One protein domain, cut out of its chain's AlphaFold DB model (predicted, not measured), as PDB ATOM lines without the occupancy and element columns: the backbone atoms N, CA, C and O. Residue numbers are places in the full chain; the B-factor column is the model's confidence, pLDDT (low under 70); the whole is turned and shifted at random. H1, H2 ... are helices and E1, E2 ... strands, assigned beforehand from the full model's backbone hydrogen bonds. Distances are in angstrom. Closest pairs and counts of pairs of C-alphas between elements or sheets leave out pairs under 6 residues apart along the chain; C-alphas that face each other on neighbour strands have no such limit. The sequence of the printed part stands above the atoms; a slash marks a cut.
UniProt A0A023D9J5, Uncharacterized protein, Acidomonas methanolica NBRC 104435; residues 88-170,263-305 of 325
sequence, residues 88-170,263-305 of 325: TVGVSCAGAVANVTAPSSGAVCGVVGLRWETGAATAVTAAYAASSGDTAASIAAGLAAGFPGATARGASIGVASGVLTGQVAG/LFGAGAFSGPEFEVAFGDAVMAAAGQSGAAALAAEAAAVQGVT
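AT A GLANCE: This is residues 88 to 170 and 263 to 305 of the 325 residues of an uncharacterized protein of Acidomonas methanolica NBRC 104435 (UniProt A0A023D9J5). A twisted four-stranded sheet, E7 E3 E4 E10, and a second four-stranded sheet, E1 E2 E6 E5, stand partly face to face as a sandwich, close together at the side of E1 and E7, with helix H1 wedged between them on the side of E4, E5 and E6. Helix H2 covers the other face of the first sheet, over E4, and the hairpin of E8 and E9 is an arm whose tip, residues 270 to 275, sticks out. The printed part has 126 residues with two named helices and ten named strands, in the order E1 E2 E3 E4 H1 E5 E6 E7 E8 E9 E10 H2. The first sheet is mixed, the other two sheets are antiparallel, and the class is mixed, helices and strands. The whole is compact, with a radius of gyration of the C-alphas of 14.9 A, and flat, spanning 47 by 35 by 19 A.

IN THESE COORDINATES: In the first sheet E7 is residues 163 to 169, 20.0 A long, E3 residues 110 to 117, 23.2 A, E4 residues 124 to 130, 20.0 A, and E10 residues 281 to 284. In the second, E1 is residues 90 to 94, E2 residues 97 to 101, E6 residues 156 to 158 and E5 residues 151 to 153. E8 is residues 266 to 271, 17.1 A, and E9 residues 274 to 279, 16.8 A. H1 is residues 136 to 145, 14.4 A, and H2 residues 290 to 304, 21.4 A. E1 begins at C-alpha 90 (-13.838, -52.655, -17.609), E3 at C-alpha 110 (-19.256, -56.060, -11.769), and H2 ends at C-alpha 304 (-25.135, -67.193, -12.586).

HOW THE PARTS SIT: The sheet E7 E3 E4 E10 is strongly twisted. E7 and E3 are antiparallel, with N 113 and O 167 within hydrogen-bond range at 2.8 A. The hairpin E3 and E4 has N 116 and O 124 at 2.7 A. E4 and E10 are parallel, with N 125 and O 281 at 2.7 A. H1 and H2 are on opposite faces of this sheet, three layers with helices on both faces. H2 is over E4, at a height over the sheet of 7.8 A; the closest C-alphas, those of Ala 129 and Ala 293, are 5.3 A apart. H1 is over E4 too, at a height over the sheet of 9.0 A, with Ala 126 and Leu 143 closest, their C-alphas 6.2 A apart. The sheet E1 E2 E6 E5 faces the first as a sandwich, two sheets face to face, with best planes 22 degrees apart. E1 and E7 touch, closest at the C-alphas of Cys 93 and Thr 165, 5.8 A. In the hairpin E1 and E2, N 92 and O 99 are 2.9 A apart; between E2 and E6, N 157 and O 98 are 2.8 A apart; in the hairpin E5 and E6, N 151 and O 158 are 2.8 A apart. H1 is on one face of this sheet, two layers, over E6 at a height over the sheet of 6.1 A, and runs along the strands at 3 degrees to E6 on the local plane. The hairpin E8 and E9 has N 269 and O 276 at 2.8 A, and E9 runs on into E10 at 91 degrees. In H1 and H2 every O i to N i+4 pair is within hydrogen-bond range.

THE WHOLE: The two C-alphas farthest apart, those of Ser 105 and Glu 273, are 51.3 A apart. Residues 171 to 262 are not printed, and C-alphas 170 and 263 are 9.6 A apart across the cut. Of the links that are printed whole, E2 to E3 and E3 to E4 are short and the others tight. The mean pLDDT of the printed part is 89.8; residues 304 to 305, of which 304 belongs to H2, are under 70.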
ATOM      1  N   THR A  88     -17.957 -58.078 -16.257       95.00
ATOM      2  CA  THR A  88     -18.049 -57.829 -17.709       95.00
ATOM      3  C   THR A  88     -17.757 -56.376 -18.072       95.00
ATOM      4  O   THR A  88     -17.443 -56.073 -19.223       95.00
ATOM      5  N   VAL A  89     -17.831 -55.475 -17.093       96.00
ATOM      6  CA  VAL A  89     -17.368 -54.088 -17.210       96.00
ATOM      7  C   VAL A  89     -15.845 -53.997 -17.100       96.00
ATOM      8  O   VAL A  89     -15.190 -54.869 -16.536       96.00
ATOM      9  N   GLY A  90     -15.272 -52.923 -17.633       96.44
ATOM     10  CA  GLY A  90     -13.838 -52.655 -17.609       96.44
ATOM     11  C   GLY A  90     -13.537 -51.182 -17.349       96.44
ATOM     12  O   GLY A  90     -14.392 -50.311 -17.523       96.44
ATOM     13  N   VAL A  91     -12.301 -50.891 -16.951       97.38
ATOM     14  CA  VAL A  91     -11.795 -49.520 -16.859       97.38
ATOM     15  C   VAL A  91     -10.328 -49.473 -17.265       97.38
ATOM     16  O   VAL A  91      -9.552 -50.364 -16.930       97.38
ATOM     17  N   SER A  92      -9.940 -48.432 -17.992       97.19
ATOM     18  CA  SER A  92      -8.537 -48.112 -18.265       97.19
ATOM     19  C   SER A  92      -8.268 -46.654 -17.924       97.19
ATOM     20  O   SER A  92      -9.108 -45.796 -18.186       97.19
ATOM     21  N   CYS A  93      -7.109 -46.360 -17.337       96.50
ATOM     22  CA  CYS A  93      -6.754 -45.006 -16.919       96.50
ATOM     23  C   CYS A  93      -5.444 -44.557 -17.565       96.50
ATOM     24  O   CYS A  93      -4.491 -45.330 -17.662       96.50
ATOM     25  N   ALA A  94      -5.400 -43.295 -17.982       94.88
ATOM     26  CA  ALA A  94      -4.228 -42.632 -18.532       94.88
ATOM     27  C   ALA A  94      -4.148 -41.204 -17.969       94.88
ATOM     28  O   ALA A  94      -4.839 -40.293 -18.429       94.88
ATOM     29  N   GLY A  95      -3.310 -41.011 -16.947       93.38
ATOM     30  CA  GLY A  95      -3.171 -39.723 -16.266       93.38
ATOM     31  C   GLY A  95      -4.499 -39.260 -15.663       93.38
ATOM     32  O   GLY A  95      -5.088 -39.962 -14.850       93.38
ATOM     33  N   ALA A  96      -4.980 -38.094 -16.085       94.69
ATOM     34  CA  ALA A  96      -6.212 -37.478 -15.589       94.69
ATOM     35  C   ALA A  96      -7.500 -37.989 -16.272       94.69
ATOM     36  O   ALA A  96      -8.570 -37.411 -16.067       94.69
ATOM     37  N   VAL A  97      -7.414 -39.027 -17.110       96.38
ATOM     38  CA  VAL A  97      -8.554 -39.565 -17.866       96.38
ATOM     39  C   VAL A  97      -8.739 -41.052 -17.582       96.38
ATOM     40  O   VAL A  97      -7.780 -41.820 -17.641       96.38
ATOM     41  N   ALA A  98      -9.976 -41.467 -17.322       97.19
ATOM     42  CA  ALA A  98     -10.384 -42.867 -17.244       97.19
ATOM     43  C   ALA A  98     -11.424 -43.182 -18.325       97.19
ATOM     44  O   ALA A  98     -12.285 -42.360 -18.614       97.19
ATOM     45  N   ASN A  99     -11.361 -44.369 -18.920       97.69
ATOM     46  CA  ASN A  99     -12.319 -44.854 -19.908       97.69
ATOM     47  C   ASN A  99     -12.975 -46.130 -19.395       97.69
ATOM     48  O   ASN A  99     -12.282 -47.111 -19.121       97.69
ATOM     49  N   VAL A 100     -14.300 -46.109 -19.298       97.50
ATOM     50  CA  VAL A 100     -15.114 -47.260 -18.909       97.50
ATOM     51  C   VAL A 100     -15.450 -48.089 -20.146       97.50
ATOM     52  O   VAL A 100     -15.735 -47.550 -21.214       97.50
ATOM     53  N   THR A 101     -15.455 -49.408 -20.014       96.62
ATOM     54  CA  THR A 101     -15.974 -50.318 -21.035       96.62
ATOM     55  C   THR A 101     -17.108 -51.152 -20.455       96.62
ATOM     56  O   THR A 101     -17.109 -51.511 -19.281       96.62
ATOM     57  N   ALA A 102     -18.106 -51.436 -21.284       94.75
ATOM     58  CA  ALA A 102     -19.211 -52.331 -20.968       94.75
ATOM     59  C   ALA A 102     -19.600 -53.072 -22.257       94.75
ATOM     60  O   ALA A 102     -19.440 -52.503 -23.345       94.75
ATOM     61  N   PRO A 103     -20.075 -54.324 -22.171       91.56
ATOM     62  CA  PRO A 103     -20.484 -55.073 -23.350       91.56
ATOM     63  C   PRO A 103     -21.672 -54.391 -24.043       91.56
ATOM     64  O   PRO A 103     -22.582 -53.885 -23.393       91.56
ATOM     65  N   SER A 104     -21.674 -54.393 -25.378       83.25
ATOM     66  CA  SER A 104     -22.795 -53.889 -26.189       83.25
ATOM     67  C   SER A 104     -23.961 -54.879 -26.286       83.25
ATOM     68  O   SER A 104     -25.061 -54.502 -26.680       83.25
ATOM     69  N   SER A 105     -23.721 -56.145 -25.935       80.56
ATOM     70  CA  SER A 105     -24.709 -57.220 -25.866       80.56
ATOM     71  C   SER A 105     -24.339 -58.198 -24.751       80.56
ATOM     72  O   SER A 105     -23.166 -58.545 -24.617       80.56
ATOM     73  N   GLY A 106     -25.330 -58.691 -24.008       79.19
ATOM     74  CA  GLY A 106     -25.128 -59.596 -22.871       79.19
ATOM     75  C   GLY A 106     -25.333 -58.905 -21.523       79.19
ATOM     76  O   GLY A 106     -25.695 -57.733 -21.463       79.19
ATOM     77  N   ALA A 107     -25.145 -59.652 -20.434       85.38
ATOM     78  CA  ALA A 107     -25.348 -59.133 -19.086       85.38
ATOM     79  C   ALA A 107     -24.174 -58.241 -18.648       85.38
ATOM     80  O   ALA A 107     -23.016 -58.669 -18.617       85.38
ATOM     81  N   VAL A 108     -24.485 -56.999 -18.284       91.62
ATOM     82  CA  VAL A 108     -23.550 -56.077 -17.632       91.62
ATOM     83  C   VAL A 108     -23.494 -56.419 -16.140       91.62
ATOM     84  O   VAL A 108     -24.534 -56.453 -15.483       91.62
ATOM     85  N   CYS A 109     -22.301 -56.692 -15.611       92.75
ATOM     86  CA  CYS A 109     -22.081 -56.989 -14.197       92.75
ATOM     87  C   CYS A 109     -20.662 -56.614 -13.739       92.75
ATOM     88  O   CYS A 109     -19.721 -56.559 -14.537       92.75
ATOM     89  N   GLY A 110     -20.516 -56.397 -12.431       94.38
ATOM     90  CA  GLY A 110     -19.256 -56.060 -11.769       94.38
ATOM     91  C   GLY A 110     -19.266 -54.655 -11.171       94.38
ATOM     92  O   GLY A 110     -20.189 -53.869 -11.386       94.38
ATOM     93  N   VAL A 111     -18.220 -54.336 -10.414       95.56
ATOM     94  CA  VAL A 111     -18.047 -53.034  -9.767       95.56
ATOM     95  C   VAL A 111     -16.835 -52.335 -10.366       95.56
ATOM     96  O   VAL A 111     -15.727 -52.868 -10.328       95.56
ATOM     97  N   VAL A 112     -17.037 -51.134 -10.907       96.44
ATOM     98  CA  VAL A 112     -15.953 -50.275 -11.396       96.44
ATOM     99  C   VAL A 112     -15.559 -49.310 -10.290       96.44
ATOM    100  O   VAL A 112     -16.390 -48.545  -9.808       96.44
ATOM    101  N   GLY A 113     -14.291 -49.333  -9.898       95.12
ATOM    102  CA  GLY A 113     -13.703 -48.415  -8.936       95.12
ATOM    103  C   GLY A 113     -12.719 -47.461  -9.596       95.12
ATOM    104  O   GLY A 113     -11.895 -47.868 -10.415       95.12
ATOM    105  N   LEU A 114     -12.754 -46.200  -9.184       95.50
ATOM    106  CA  LEU A 114     -11.727 -45.215  -9.487       95.50
ATOM    107  C   LEU A 114     -11.121 -44.665  -8.207       95.50
ATOM    108  O   LEU A 114     -11.819 -44.443  -7.221       95.50
ATOM    109  N   ARG A 115      -9.822 -44.399  -8.269       94.69
ATOM    110  CA  ARG A 115      -9.024 -43.758  -7.233       94.69
ATOM    111  C   ARG A 115      -8.296 -42.566  -7.839       94.69
ATOM    112  O   ARG A 115      -7.584 -42.707  -8.831       94.69
ATOM    113  N   TRP A 116      -8.499 -41.397  -7.249       94.31
ATOM    114  CA  TRP A 116      -7.983 -40.112  -7.692       94.31
ATOM    115  C   TRP A 116      -6.913 -39.598  -6.731       94.31
ATOM    116  O   TRP A 116      -7.187 -39.283  -5.571       94.31
ATOM    117  N   GLU A 117      -5.689 -39.493  -7.240       92.38
ATOM    118  CA  GLU A 117      -4.541 -38.940  -6.533       92.38
ATOM    119  C   GLU A 117      -4.259 -37.515  -7.017       92.38
ATOM    120  O   GLU A 117      -3.872 -37.292  -8.165       92.38
ATOM    121  N   THR A 118      -4.429 -36.532  -6.133       87.38
ATOM    122  CA  THR A 118      -4.192 -35.103  -6.414       87.38
ATOM    123  C   THR A 118      -2.867 -34.583  -5.851       87.38
ATOM    124  O   THR A 118      -2.589 -33.391  -5.943       87.38
ATOM    125  N   GLY A 119      -2.049 -35.457  -5.251       76.88
ATOM    126  CA  GLY A 119      -0.867 -35.076  -4.467       76.88
ATOM    127  C   GLY A 119      -1.179 -34.694  -3.013       76.88
ATOM    128  O   GLY A 119      -0.266 -34.360  -2.260       76.88
ATOM    129  N   ALA A 120      -2.451 -34.755  -2.602       75.25
ATOM    130  CA  ALA A 120      -2.851 -34.695  -1.200       75.25
ATOM    131  C   ALA A 120      -2.438 -35.972  -0.443       75.25
ATOM    132  O   ALA A 120      -2.195 -37.016  -1.047       75.25
ATOM    133  N   ALA A 121      -2.402 -35.902   0.893       76.00
ATOM    134  CA  ALA A 121      -2.030 -37.035   1.748       76.00
ATOM    135  C   ALA A 121      -3.000 -38.233   1.661       76.00
ATOM    136  O   ALA A 121      -2.625 -39.347   2.020       76.00
ATOM    137  N   THR A 122      -4.228 -38.019   1.175       83.69
ATOM    138  CA  THR A 122      -5.275 -39.041   1.070       83.69
ATOM    139  C   THR A 122      -5.865 -39.016  -0.335       83.69
ATOM    140  O   THR A 122      -6.311 -37.963  -0.797       83.69
ATOM    141  N   ALA A 123      -5.867 -40.162  -1.021       89.94
ATOM    142  CA  ALA A 123      -6.531 -40.284  -2.314       89.94
ATOM    143  C   ALA A 123      -8.047 -40.402  -2.122       89.94
ATOM    144  O   ALA A 123      -8.524 -40.860  -1.084       89.94
ATOM    145  N   VAL A 124      -8.806 -39.986  -3.130       91.12
ATOM    146  CA  VAL A 124     -10.268 -40.069  -3.122       91.12
ATOM    147  C   VAL A 124     -10.696 -41.233  -3.998       91.12
ATOM    148  O   VAL A 124     -10.167 -41.406  -5.088       91.12
ATOM    149  N   THR A 125     -11.663 -42.024  -3.560       92.88
ATOM    150  CA  THR A 125     -12.167 -43.188  -4.290       92.88
ATOM    151  C   THR A 125     -13.662 -43.076  -4.527       92.88
ATOM    152  O   THR A 125     -14.386 -42.520  -3.706       92.88
ATOM    153  N   ALA A 126     -14.129 -43.612  -5.648       92.56
ATOM    154  CA  ALA A 126     -15.544 -43.779  -5.946       92.56
ATOM    155  C   ALA A 126     -15.744 -45.125  -6.645       92.56
ATOM    156  O   ALA A 126     -14.905 -45.546  -7.444       92.56
ATOM    157  N   ALA A 127     -16.853 -45.797  -6.347       93.75
ATOM    158  CA  ALA A 127     -17.194 -47.086  -6.934       93.75
ATOM    159  C   ALA A 127     -18.611 -47.066  -7.511       93.75
ATOM    160  O   ALA A 127     -19.489 -46.369  -7.003       93.75
ATOM    161  N   TYR A 128     -18.825 -47.846  -8.568       95.25
ATOM    162  CA  TYR A 128     -20.109 -47.995  -9.238       95.25
ATOM    163  C   TYR A 128     -20.378 -49.470  -9.527       95.25
ATOM    164  O   TYR A 128     -19.664 -50.092 -10.315       95.25
ATOM    165  N   ALA A 129     -21.403 -50.030  -8.886       95.44
ATOM    166  CA  ALA A 129     -21.903 -51.369  -9.159       95.44
ATOM    167  C   ALA A 129     -22.812 -51.322 -10.392       95.44
ATOM    168  O   ALA A 129     -23.856 -50.664 -10.384       95.44
ATOM    169  N   ALA A 130     -22.385 -51.986 -11.464       94.19
ATOM    170  CA  ALA A 130     -23.081 -51.969 -12.740       94.19
ATOM    171  C   ALA A 130     -24.241 -52.972 -12.752       94.19
ATOM    172  O   ALA A 130     -24.093 -54.121 -12.336       94.19
ATOM    173  N   SER A 131     -25.386 -52.528 -13.263       90.19
ATOM    174  CA  SER A 131     -26.597 -53.329 -13.448       90.19
ATOM    175  C   SER A 131     -26.856 -53.612 -14.930       90.19
ATOM    176  O   SER A 131     -26.304 -52.959 -15.810       90.19
ATOM    177  N   SER A 132     -27.751 -54.553 -15.236       83.12
ATOM    178  CA  SER A 132     -28.015 -55.024 -16.610       83.12
ATOM    179  C   SER A 132     -28.492 -53.951 -17.605       83.12
ATOM    180  O   SER A 132     -28.384 -54.164 -18.810       83.12
ATOM    181  N   GLY A 133     -29.011 -52.815 -17.127       86.25
ATOM    182  CA  GLY A 133     -29.416 -51.672 -17.956       86.25
ATOM    183  C   GLY A 133     -28.346 -50.591 -18.128       86.25
ATOM    184  O   GLY A 133     -28.587 -49.607 -18.827       86.25
ATOM    185  N   ASP A 134     -27.190 -50.734 -17.480       93.38
ATOM    186  CA  ASP A 134     -26.131 -49.738 -17.549       93.38
ATOM    187  C   ASP A 134     -25.372 -49.785 -18.875       93.38
ATOM    188  O   ASP A 134     -25.165 -50.826 -19.494       93.38
ATOM    189  N   THR A 135     -24.894 -48.615 -19.286       94.94
ATOM    190  CA  THR A 135     -23.976 -48.451 -20.411       94.94
ATOM    191  C   THR A 135     -22.650 -47.911 -19.894       94.94
ATOM    192  O   THR A 135     -22.587 -47.303 -18.825       94.94
ATOM    193  N   ALA A 136     -21.581 -48.033 -20.684       95.94
ATOM    194  CA  ALA A 136     -20.300 -47.419 -20.328       95.94
ATOM    195  C   ALA A 136     -20.433 -45.907 -20.034       95.94
ATOM    196  O   ALA A 136     -19.733 -45.381 -19.172       95.94
ATOM    197  N   ALA A 137     -21.371 -45.221 -20.700       95.81
ATOM    198  CA  ALA A 137     -21.642 -43.807 -20.469       95.81
ATOM    199  C   ALA A 137     -22.403 -43.525 -19.162       95.81
ATOM    200  O   ALA A 137     -22.076 -42.553 -18.482       95.81
ATOM    201  N   SER A 138     -23.385 -44.357 -18.779       95.00
ATOM    202  CA  SER A 138     -24.098 -44.178 -17.501       95.00
ATOM    203  C   SER A 138     -23.177 -44.437 -16.310       95.00
ATOM    204  O   SER A 138     -23.150 -43.634 -15.379       95.00
ATOM    205  N   ILE A 139     -22.347 -45.482 -16.393       95.69
ATOM    206  CA  ILE A 139     -21.335 -45.805 -15.378       95.69
ATOM    207  C   ILE A 139     -20.333 -44.651 -15.248       95.69
ATOM    208  O   ILE A 139     -20.049 -44.192 -14.141       95.69
ATOM    209  N   ALA A 140     -19.831 -44.134 -16.376       96.62
ATOM    210  CA  ALA A 140     -18.895 -43.016 -16.375       96.62
ATOM    211  C   ALA A 140     -19.493 -41.742 -15.758       96.62
ATOM    212  O   ALA A 140     -18.843 -41.085 -14.944       96.62
ATOM    213  N   ALA A 141     -20.742 -41.413 -16.096       95.44
ATOM    214  CA  ALA A 141     -21.451 -40.276 -15.518       95.44
ATOM    215  C   ALA A 141     -21.659 -40.428 -14.002       95.44
ATOM    216  O   ALA A 141     -21.422 -39.477 -13.256       95.44
ATOM    217  N   GLY A 142     -22.043 -41.624 -13.542       94.44
ATOM    218  CA  GLY A 142     -22.221 -41.920 -12.120       94.44
ATOM    219  C   GLY A 142     -20.925 -41.785 -11.319       94.44
ATOM    220  O   GLY A 142     -20.918 -41.145 -10.266       94.44
ATOM    221  N   LEU A 143     -19.819 -42.328 -11.843       94.88
ATOM    222  CA  LEU A 143     -18.489 -42.218 -11.233       94.88
ATOM    223  C   LEU A 143     -17.981 -40.772 -11.199       94.88
ATOM    224  O   LEU A 143     -17.477 -40.333 -10.168       94.88
ATOM    225  N   ALA A 144     -18.131 -40.016 -12.292       94.81
ATOM    226  CA  ALA A 144     -17.697 -38.620 -12.344       94.81
ATOM    227  C   ALA A 144     -18.427 -37.752 -11.307       94.81
ATOM    228  O   ALA A 144     -17.808 -36.894 -10.688       94.81
ATOM    229  N   ALA A 145     -19.714 -38.009 -11.057       92.06
ATOM    230  CA  ALA A 145     -20.474 -37.291 -10.036       92.06
ATOM    231  C   ALA A 145     -19.949 -37.513  -8.602       92.06
ATOM    232  O   ALA A 145     -20.199 -36.681  -7.734       92.06
ATOM    233  N   GLY A 146     -19.210 -38.604  -8.356       87.62
ATOM    234  CA  GLY A 146     -18.556 -38.870  -7.073       87.62
ATOM    235  C   GLY A 146     -17.267 -38.070  -6.847       87.62
ATOM    236  O   GLY A 146     -16.797 -37.984  -5.716       87.62
ATOM    237  N   PHE A 147     -16.692 -37.459  -7.888       90.75
ATOM    238  CA  PHE A 147     -15.453 -36.686  -7.786       90.75
ATOM    239  C   PHE A 147     -15.704 -35.184  -7.978       90.75
ATOM    240  O   PHE A 147     -16.229 -34.768  -9.014       90.75
ATOM    241  N   PRO A 148     -15.273 -34.329  -7.033       87.19
ATOM    242  CA  PRO A 148     -15.400 -32.882  -7.179       87.19
ATOM    243  C   PRO A 148     -14.715 -32.360  -8.451       87.19
ATOM    244  O   PRO A 148     -13.508 -32.505  -8.628       87.19
ATOM    245  N   GLY A 149     -15.486 -31.722  -9.334       88.50
ATOM    246  CA  GLY A 149     -14.967 -31.115 -10.564       88.50
ATOM    247  C   GLY A 149     -14.608 -32.102 -11.679       88.50
ATOM    248  O   GLY A 149     -14.052 -31.677 -12.694       88.50
ATOM    249  N   ALA A 150     -14.924 -33.393 -11.531       93.44
ATOM    250  CA  ALA A 150     -14.798 -34.339 -12.630       93.44
ATOM    251  C   ALA A 150     -15.906 -34.133 -13.670       93.44
ATOM    252  O   ALA A 150     -17.013 -33.683 -13.374       93.44
ATOM    253  N   THR A 151     -15.605 -34.488 -14.914       95.69
ATOM    254  CA  THR A 151     -16.554 -34.428 -16.029       95.69
ATOM    255  C   THR A 151     -16.633 -35.781 -16.713       95.69
ATOM    256  O   THR A 151     -15.620 -36.463 -16.853       95.69
ATOM    257  N   ALA A 152     -17.827 -36.165 -17.161       96.25
ATOM    258  CA  ALA A 152     -18.029 -37.344 -17.996       96.25
ATOM    259  C   ALA A 152     -18.416 -36.924 -19.418       96.25
ATOM    260  O   ALA A 152     -19.242 -36.030 -19.613       96.25
ATOM    261  N   ARG A 153     -17.824 -37.575 -20.422       96.44
ATOM    262  CA  ARG A 153     -18.167 -37.426 -21.841       96.44
ATOM    263  C   ARG A 153     -18.207 -38.804 -22.486       96.44
ATOM    264  O   ARG A 153     -17.166 -39.411 -22.728       96.44
ATOM    265  N   GLY A 154     -19.412 -39.299 -22.764       95.62
ATOM    266  CA  GLY A 154     -19.588 -40.691 -23.173       95.62
ATOM    267  C   GLY A 154     -19.021 -41.620 -22.100       95.62
ATOM    268  O   GLY A 154     -19.339 -41.461 -20.929       95.62
ATOM    269  N   ALA A 155     -18.149 -42.544 -22.496       96.19
ATOM    270  CA  ALA A 155     -17.501 -43.490 -21.592       96.19
ATOM    271  C   ALA A 155     -16.239 -42.947 -20.887       96.19
ATOM    272  O   ALA A 155     -15.621 -43.664 -20.100       96.19
ATOM    273  N   SER A 156     -15.830 -41.710 -21.181       96.81
ATOM    274  CA  SER A 156     -14.614 -41.106 -20.632       96.81
ATOM    275  C   SER A 156     -14.927 -40.201 -19.444       96.81
ATOM    276  O   SER A 156     -15.842 -39.379 -19.502       96.81
ATOM    277  N   ILE A 157     -14.122 -40.305 -18.394       97.56
ATOM    278  CA  ILE A 157     -14.144 -39.469 -17.194       97.56
ATOM    279  C   ILE A 157     -12.849 -38.664 -17.174       97.56
ATOM    280  O   ILE A 157     -11.774 -39.233 -17.346       97.56
ATOM    281  N   GLY A 158     -12.941 -37.357 -16.961       96.12
ATOM    282  CA  GLY A 158     -11.792 -36.464 -16.850       96.12
ATOM    283  C   GLY A 158     -11.807 -35.682 -15.544       96.12
ATOM    284  O   GLY A 158     -12.850 -35.156 -15.155       96.12
ATOM    285  N   VAL A 159     -10.644 -35.565 -14.907       94.56
ATOM    286  CA  VAL A 159     -10.399 -34.683 -13.754       94.56
ATOM    287  C   VAL A 159      -9.473 -33.532 -14.149       94.56
ATOM    288  O   VAL A 159      -8.695 -33.644 -15.094       94.56
ATOM    289  N   ALA A 160      -9.555 -32.405 -13.440       89.38
ATOM    290  CA  ALA A 160      -8.783 -31.205 -13.780       89.38
ATOM    291  C   ALA A 160      -7.266 -31.370 -13.563       89.38
ATOM    292  O   ALA A 160      -6.464 -30.777 -14.282       89.38
ATOM    293  N   SER A 161      -6.867 -32.168 -12.570       89.56
ATOM    294  CA  SER A 161      -5.469 -32.411 -12.208       89.56
ATOM    295  C   SER A 161      -5.317 -33.736 -11.468       89.56
ATOM    296  O   SER A 161      -6.273 -34.212 -10.859       89.56
ATOM    297  N   GLY A 162      -4.104 -34.286 -11.444       90.06
ATOM    298  CA  GLY A 162      -3.795 -35.530 -10.739       90.06
ATOM    299  C   GLY A 162      -3.867 -36.766 -11.633       90.06
ATOM    300  O   GLY A 162      -3.935 -36.663 -12.860       90.06
ATOM    301  N   VAL A 163      -3.818 -37.937 -11.003       94.62
ATOM    302  CA  VAL A 163      -3.801 -39.237 -11.681       94.62
ATOM    303  C   VAL A 163      -4.989 -40.070 -11.226       94.62
ATOM    304  O   VAL A 163      -5.279 -40.169 -10.034       94.62
ATOM    305  N   LEU A 164      -5.686 -40.666 -12.189       95.50
ATOM    306  CA  LEU A 164      -6.709 -41.670 -11.959       95.50
ATOM    307  C   LEU A 164      -6.084 -43.060 -12.068       95.50
ATOM    308  O   LEU A 164      -5.378 -43.375 -13.024       95.50
ATOM    309  N   THR A 165      -6.402 -43.914 -11.107       95.88
ATOM    310  CA  THR A 165      -6.147 -45.354 -11.160       95.88
ATOM    311  C   THR A 165      -7.483 -46.073 -11.062       95.88
ATOM    312  O   THR A 165      -8.369 -45.656 -10.320       95.88
ATOM    313  N   GLY A 166      -7.671 -47.098 -11.885       95.12
ATOM    314  CA  GLY A 166      -8.938 -47.806 -11.999       95.12
ATOM    315  C   GLY A 166      -8.774 -49.270 -11.646       95.12
ATOM    316  O   GLY A 166      -7.756 -49.875 -11.975       95.12
ATOM    317  N   GLN A 167      -9.773 -49.817 -10.965       96.06
ATOM    318  CA  GLN A 167      -9.871 -51.231 -10.631       96.06
ATOM    319  C   GLN A 167     -11.271 -51.723 -10.967       96.06
ATOM    320  O   GLN A 167     -12.236 -50.957 -10.930       96.06
ATOM    321  N   VAL A 168     -11.385 -53.005 -11.295       96.38
ATOM    322  CA  VAL A 168     -12.679 -53.650 -11.502       96.38
ATOM    323  C   VAL A 168     -12.738 -54.903 -10.656       96.38
ATOM    324  O   VAL A 168     -11.788 -55.681 -10.626       96.38
ATOM    325  N   ALA A 169     -13.865 -55.083  -9.983       95.31
ATOM    326  CA  ALA A 169     -14.127 -56.211  -9.115       95.31
ATOM    327  C   ALA A 169     -15.318 -57.007  -9.637       95.31
ATOM    328  O   ALA A 169     -16.347 -56.448 -10.029       95.31
ATOM    329  N   GLY A 170     -15.169 -58.326  -9.613       94.25
ATOM    330  CA  GLY A 170     -16.290 -59.245  -9.702       94.25
ATOM    331  C   GLY A 170     -16.957 -59.451  -8.344       94.25
ATOM    332  O   GLY A 170     -16.665 -58.754  -7.366       94.25
ATOM    333  N   LEU A 263     -11.773 -53.440  -4.041       90.50
ATOM    334  CA  LEU A 263     -11.224 -52.497  -5.025       90.50
ATOM    335  C   LEU A 263     -10.083 -51.666  -4.431       90.50
ATOM    336  O   LEU A 263      -8.971 -51.656  -4.953       90.50
ATOM    337  N   PHE A 264     -10.367 -50.980  -3.321       90.06
ATOM    338  CA  PHE A 264      -9.449 -50.081  -2.621       90.06
ATOM    339  C   PHE A 264      -9.602 -50.244  -1.107       90.06
ATOM    340  O   PHE A 264     -10.638 -50.702  -0.623       90.06
ATOM    341  N   GLY A 265      -8.564 -49.878  -0.355       85.62
ATOM    342  CA  GLY A 265      -8.573 -49.907   1.106       85.62
ATOM    343  C   GLY A 265      -8.975 -48.562   1.687       85.62
ATOM    344  O   GLY A 265      -8.241 -47.588   1.542       85.62
ATOM    345  N   ALA A 266     -10.113 -48.522   2.371       85.00
ATOM    346  CA  ALA A 266     -10.613 -47.342   3.057       85.00
ATOM    347  C   ALA A 266     -11.452 -47.742   4.273       85.00
ATOM    348  O   ALA A 266     -12.123 -48.778   4.253       85.00
ATOM    349  N   GLY A 267     -11.448 -46.920   5.317       79.88
ATOM    350  CA  GLY A 267     -12.321 -47.120   6.466       79.88
ATOM    351  C   GLY A 267     -12.214 -46.011   7.502       79.88
ATOM    352  O   GLY A 267     -11.361 -45.131   7.421       79.88
ATOM    353  N   ALA A 268     -13.099 -46.066   8.492       81.44
ATOM    354  CA  ALA A 268     -13.060 -45.196   9.655       81.44
ATOM    355  C   ALA A 268     -13.332 -46.008  10.923       81.44
ATOM    356  O   ALA A 268     -14.181 -46.900  10.937       81.44
ATOM    357  N   PHE A 269     -12.601 -45.697  11.988       79.06
ATOM    358  CA  PHE A 269     -12.875 -46.167  13.337       79.06
ATOM    359  C   PHE A 269     -13.585 -45.060  14.099       79.06
ATOM    360  O   PHE A 269     -12.988 -44.016  14.352       79.06
ATOM    361  N   SER A 270     -14.833 -45.296  14.487       87.50
ATOM    362  CA  SER A 270     -15.597 -44.380  15.330       87.50
ATOM    363  C   SER A 270     -15.771 -44.956  16.737       87.50
ATOM    364  O   SER A 270     -16.292 -46.062  16.897       87.50
ATOM    365  N   GLY A 271     -15.368 -44.197  17.751       86.81
ATOM    366  CA  GLY A 271     -15.747 -44.381  19.150       86.81
ATOM    367  C   GLY A 271     -16.679 -43.255  19.620       86.81
ATOM    368  O   GLY A 271     -16.951 -42.331  18.858       86.81
ATOM    369  N   PRO A 272     -17.149 -43.282  20.881       89.25
ATOM    370  CA  PRO A 272     -18.037 -42.246  21.423       89.25
ATOM    371  C   PRO A 272     -17.477 -40.817  21.327       89.25
ATOM    372  O   PRO A 272     -18.247 -39.863  21.301       89.25
ATOM    373  N   GLU A 273     -16.148 -40.673  21.274       90.94
ATOM    374  CA  GLU A 273     -15.445 -39.382  21.309       90.94
ATOM    375  C   GLU A 273     -14.389 -39.212  20.204       90.94
ATOM    376  O   GLU A 273     -13.673 -38.214  20.187       90.94
ATOM    377  N   PHE A 274     -14.250 -40.167  19.280       85.12
ATOM    378  CA  PHE A 274     -13.267 -40.054  18.200       85.12
ATOM    379  C   PHE A 274     -13.766 -40.679  16.908       85.12
ATOM    380  O   PHE A 274     -14.480 -41.677  16.919       85.12
ATOM    381  N   GLU A 275     -13.309 -40.127  15.793       83.75
ATOM    382  CA  GLU A 275     -13.429 -40.724  14.472       83.75
ATOM    383  C   GLU A 275     -12.060 -40.635  13.799       83.75
ATOM    384  O   GLU A 275     -11.491 -39.552  13.663       83.75
ATOM    385  N   VAL A 276     -11.489 -41.784  13.442       84.44
ATOM    386  CA  VAL A 276     -10.179 -41.872  12.792       84.44
ATOM    387  C   VAL A 276     -10.341 -42.604  11.472       84.44
ATOM    388  O   VAL A 276     -10.594 -43.808  11.449       84.44
ATOM    389  N   ALA A 277     -10.176 -41.876  10.370       83.69
ATOM    390  CA  ALA A 277     -10.120 -42.453   9.035       83.69
ATOM    391  C   ALA A 277      -8.758 -43.115   8.770       83.69
ATOM    392  O   ALA A 277      -7.719 -42.657   9.249       83.69
ATOM    393  N   PHE A 278      -8.759 -44.180   7.974       84.38
ATOM    394  CA  PHE A 278      -7.565 -44.834   7.450       84.38
ATOM    395  C   PHE A 278      -7.770 -45.221   5.982       84.38
ATOM    396  O   PHE A 278      -8.890 -45.477   5.538       84.38
ATOM    397  N   GLY A 279      -6.671 -45.304   5.236       87.50
ATOM    398  CA  GLY A 279      -6.717 -45.580   3.802       87.50
ATOM    399  C   GLY A 279      -7.222 -44.385   2.992       87.50
ATOM    400  O   GLY A 279      -6.959 -43.235   3.346       87.50
ATOM    401  N   ASP A 280      -7.907 -44.671   1.890       88.56
ATOM    402  CA  ASP A 280      -8.444 -43.655   0.986       88.56
ATOM    403  C   ASP A 280      -9.770 -43.062   1.501       88.56
ATOM    404  O   ASP A 280     -10.498 -43.674   2.279       88.56
ATOM    405  N   ALA A 281     -10.127 -41.865   1.038       86.81
ATOM    406  CA  ALA A 281     -11.440 -41.280   1.296       86.81
ATOM    407  C   ALA A 281     -12.475 -41.870   0.324       86.81
ATOM    408  O   ALA A 281     -12.252 -41.864  -0.887       86.81
ATOM    409  N   VAL A 282     -13.616 -42.351   0.824       85.81
ATOM    410  CA  VAL A 282     -14.689 -42.921  -0.013       85.81
ATOM    411  C   VAL A 282     -15.739 -41.863  -0.313       85.81
ATOM    412  O   VAL A 282     -16.372 -41.341   0.601       85.81
ATOM    413  N   MET A 283     -15.960 -41.583  -1.593       85.31
ATOM    414  CA  MET A 283     -17.044 -40.735  -2.073       85.31
ATOM    415  C   MET A 283     -18.162 -41.582  -2.675       85.31
ATOM    416  O   MET A 283     -17.925 -42.572  -3.369       85.31
ATOM    417  N   ALA A 284     -19.401 -41.161  -2.434       79.75
ATOM    418  CA  ALA A 284     -20.566 -41.792  -3.030       79.75
ATOM    419  C   ALA A 284     -20.697 -41.373  -4.502       79.75
ATOM    420  O   ALA A 284     -20.863 -40.191  -4.808       79.75
ATOM    421  N   ALA A 285     -20.655 -42.343  -5.415       81.44
ATOM    422  CA  ALA A 285     -21.043 -42.121  -6.803       81.44
ATOM    423  C   ALA A 285     -22.564 -41.890  -6.902       81.44
ATOM    424  O   ALA A 285     -23.350 -42.396  -6.093       81.44
ATOM    425  N   ALA A 286     -23.007 -41.134  -7.908       81.81
ATOM    426  CA  ALA A 286     -24.432 -40.857  -8.076       81.81
ATOM    427  C   ALA A 286     -25.216 -42.151  -8.360       81.81
ATOM    428  O   ALA A 286     -24.817 -42.960  -9.195       81.81
ATOM    429  N   GLY A 287     -26.336 -42.344  -7.656       76.62
ATOM    430  CA  GLY A 287     -27.182 -43.538  -7.786       76.62
ATOM    431  C   GLY A 287     -26.644 -44.797  -7.094       76.62
ATOM    432  O   GLY A 287     -27.335 -45.810  -7.075       76.62
ATOM    433  N   GLN A 288     -25.463 -44.738  -6.472       86.62
ATOM    434  CA  GLN A 288     -24.785 -45.887  -5.865       86.62
ATOM    435  C   GLN A 288     -24.967 -45.905  -4.345       86.62
ATOM    436  O   GLN A 288     -24.030 -45.738  -3.568       86.62
ATOM    437  N   SER A 289     -26.216 -46.085  -3.909       85.06
ATOM    438  CA  SER A 289     -26.501 -46.389  -2.504       85.06
ATOM    439  C   SER A 289     -26.117 -47.837  -2.176       85.06
ATOM    440  O   SER A 289     -26.053 -48.682  -3.071       85.06
ATOM    441  N   GLY A 290     -25.946 -48.165  -0.890       83.25
ATOM    442  CA  GLY A 290     -25.735 -49.558  -0.471       83.25
ATOM    443  C   GLY A 290     -26.839 -50.502  -0.971       83.25
ATOM    444  O   GLY A 290     -26.556 -51.624  -1.375       83.25
ATOM    445  N   ALA A 291     -28.087 -50.024  -1.045       86.62
ATOM    446  CA  ALA A 291     -29.203 -50.786  -1.605       86.62
ATOM    447  C   ALA A 291     -29.078 -51.004  -3.123       86.62
ATOM    448  O   ALA A 291     -29.383 -52.092  -3.604       86.62
ATOM    449  N   ALA A 292     -28.614 -50.001  -3.877       87.38
ATOM    450  CA  ALA A 292     -28.389 -50.132  -5.317       87.38
ATOM    451  C   ALA A 292     -27.248 -51.115  -5.622       87.38
ATOM    452  O   ALA A 292     -27.391 -51.965  -6.499       87.38
ATOM    453  N   ALA A 293     -26.161 -51.062  -4.845       87.94
ATOM    454  CA  ALA A 293     -25.049 -51.999  -4.972       87.94
ATOM    455  C   ALA A 293     -25.473 -53.447  -4.670       87.94
ATOM    456  O   ALA A 293     -25.164 -54.351  -5.445       87.94
ATOM    457  N   LEU A 294     -26.251 -53.659  -3.600       90.19
ATOM    458  CA  LEU A 294     -26.812 -54.973  -3.261       90.19
ATOM    459  C   LEU A 294     -27.806 -55.478  -4.318       90.19
ATOM    460  O   LEU A 294     -27.851 -56.673  -4.599       90.19
ATOM    461  N   ALA A 295     -28.594 -54.589  -4.928       90.62
ATOM    462  CA  ALA A 295     -29.506 -54.959  -6.008       90.62
ATOM    463  C   ALA A 295     -28.752 -55.395  -7.278       90.62
ATOM    464  O   ALA A 295     -29.126 -56.394  -7.895       90.62
ATOM    465  N   ALA A 296     -27.676 -54.687  -7.640       90.00
ATOM    466  CA  ALA A 296     -26.806 -55.053  -8.757       90.00
ATOM    467  C   ALA A 296     -26.133 -56.418  -8.530       90.00
ATOM    468  O   ALA A 296     -26.123 -57.267  -9.421       90.00
ATOM    469  N   GLU A 297     -25.644 -56.664  -7.310       91.62
ATOM    470  CA  GLU A 297     -25.095 -57.958  -6.904       91.62
ATOM    471  C   GLU A 297     -26.139 -59.077  -7.010       91.62
ATOM    472  O   GLU A 297     -25.890 -60.096  -7.651       91.62
ATOM    473  N   ALA A 298     -27.336 -58.881  -6.447       88.62
ATOM    474  CA  ALA A 298     -28.401 -59.879  -6.495       88.62
ATOM    475  C   ALA A 298     -28.798 -60.236  -7.938       88.62
ATOM    476  O   ALA A 298     -29.011 -61.411  -8.245       88.62
ATOM    477  N   ALA A 299     -28.851 -59.247  -8.835       87.00
ATOM    478  CA  ALA A 299     -29.114 -59.470 -10.254       87.00
ATOM    479  C   ALA A 299     -27.991 -60.275 -10.934       87.00
ATOM    480  O   ALA A 299     -28.273 -61.187 -11.715       87.00
ATOM    481  N   ALA A 300     -26.725 -59.988 -10.608       87.00
ATOM    482  CA  ALA A 300     -25.583 -60.747 -11.114       87.00
ATOM    483  C   ALA A 300     -25.611 -62.207 -10.630       87.00
ATOM    484  O   ALA A 300     -25.423 -63.124 -11.430       87.00
ATOM    485  N   VAL A 301     -25.913 -62.434  -9.348       86.31
ATOM    486  CA  VAL A 301     -26.034 -63.779  -8.762       86.31
ATOM    487  C   VAL A 301     -27.155 -64.573  -9.427       86.31
ATOM    488  O   VAL A 301     -26.941 -65.724  -9.804       86.31
ATOM    489  N   GLN A 302     -28.325 -63.963  -9.645       80.38
ATOM    490  CA  GLN A 302     -29.443 -64.618 -10.332       80.38
ATOM    491  C   GLN A 302     -29.069 -65.084 -11.746       80.38
ATOM    492  O   GLN A 302     -29.451 -66.186 -12.141       80.38
ATOM    493  N   GLY A 303     -28.283 -64.286 -12.475       70.62
ATOM    494  CA  GLY A 303     -27.784 -64.635 -13.807       70.62
ATOM    495  C   GLY A 303     -26.783 -65.798 -13.838       70.62
ATOM    496  O   GLY A 303     -26.602 -66.400 -14.894       70.62
ATOM    497  N   VAL A 304     -26.150 -66.127 -12.704       66.06
ATOM    498  CA  VAL A 304     -25.135 -67.193 -12.586       66.06
ATOM    499  C   VAL A 304     -25.667 -68.445 -11.887       66.06
ATOM    500  O   VAL A 304     -25.027 -69.492 -11.978       66.06
ATOM    501  N   THR A 305     -26.829 -68.380 -11.223       58.75
ATOM    502  CA  THR A 305     -27.438 -69.538 -10.545       58.75
ATOM    503  C   THR A 305     -27.393 -70.767 -11.453       58.75
ATOM    504  O   THR A 305     -27.965 -70.759 -12.544       58.75
TER     505      THR A 305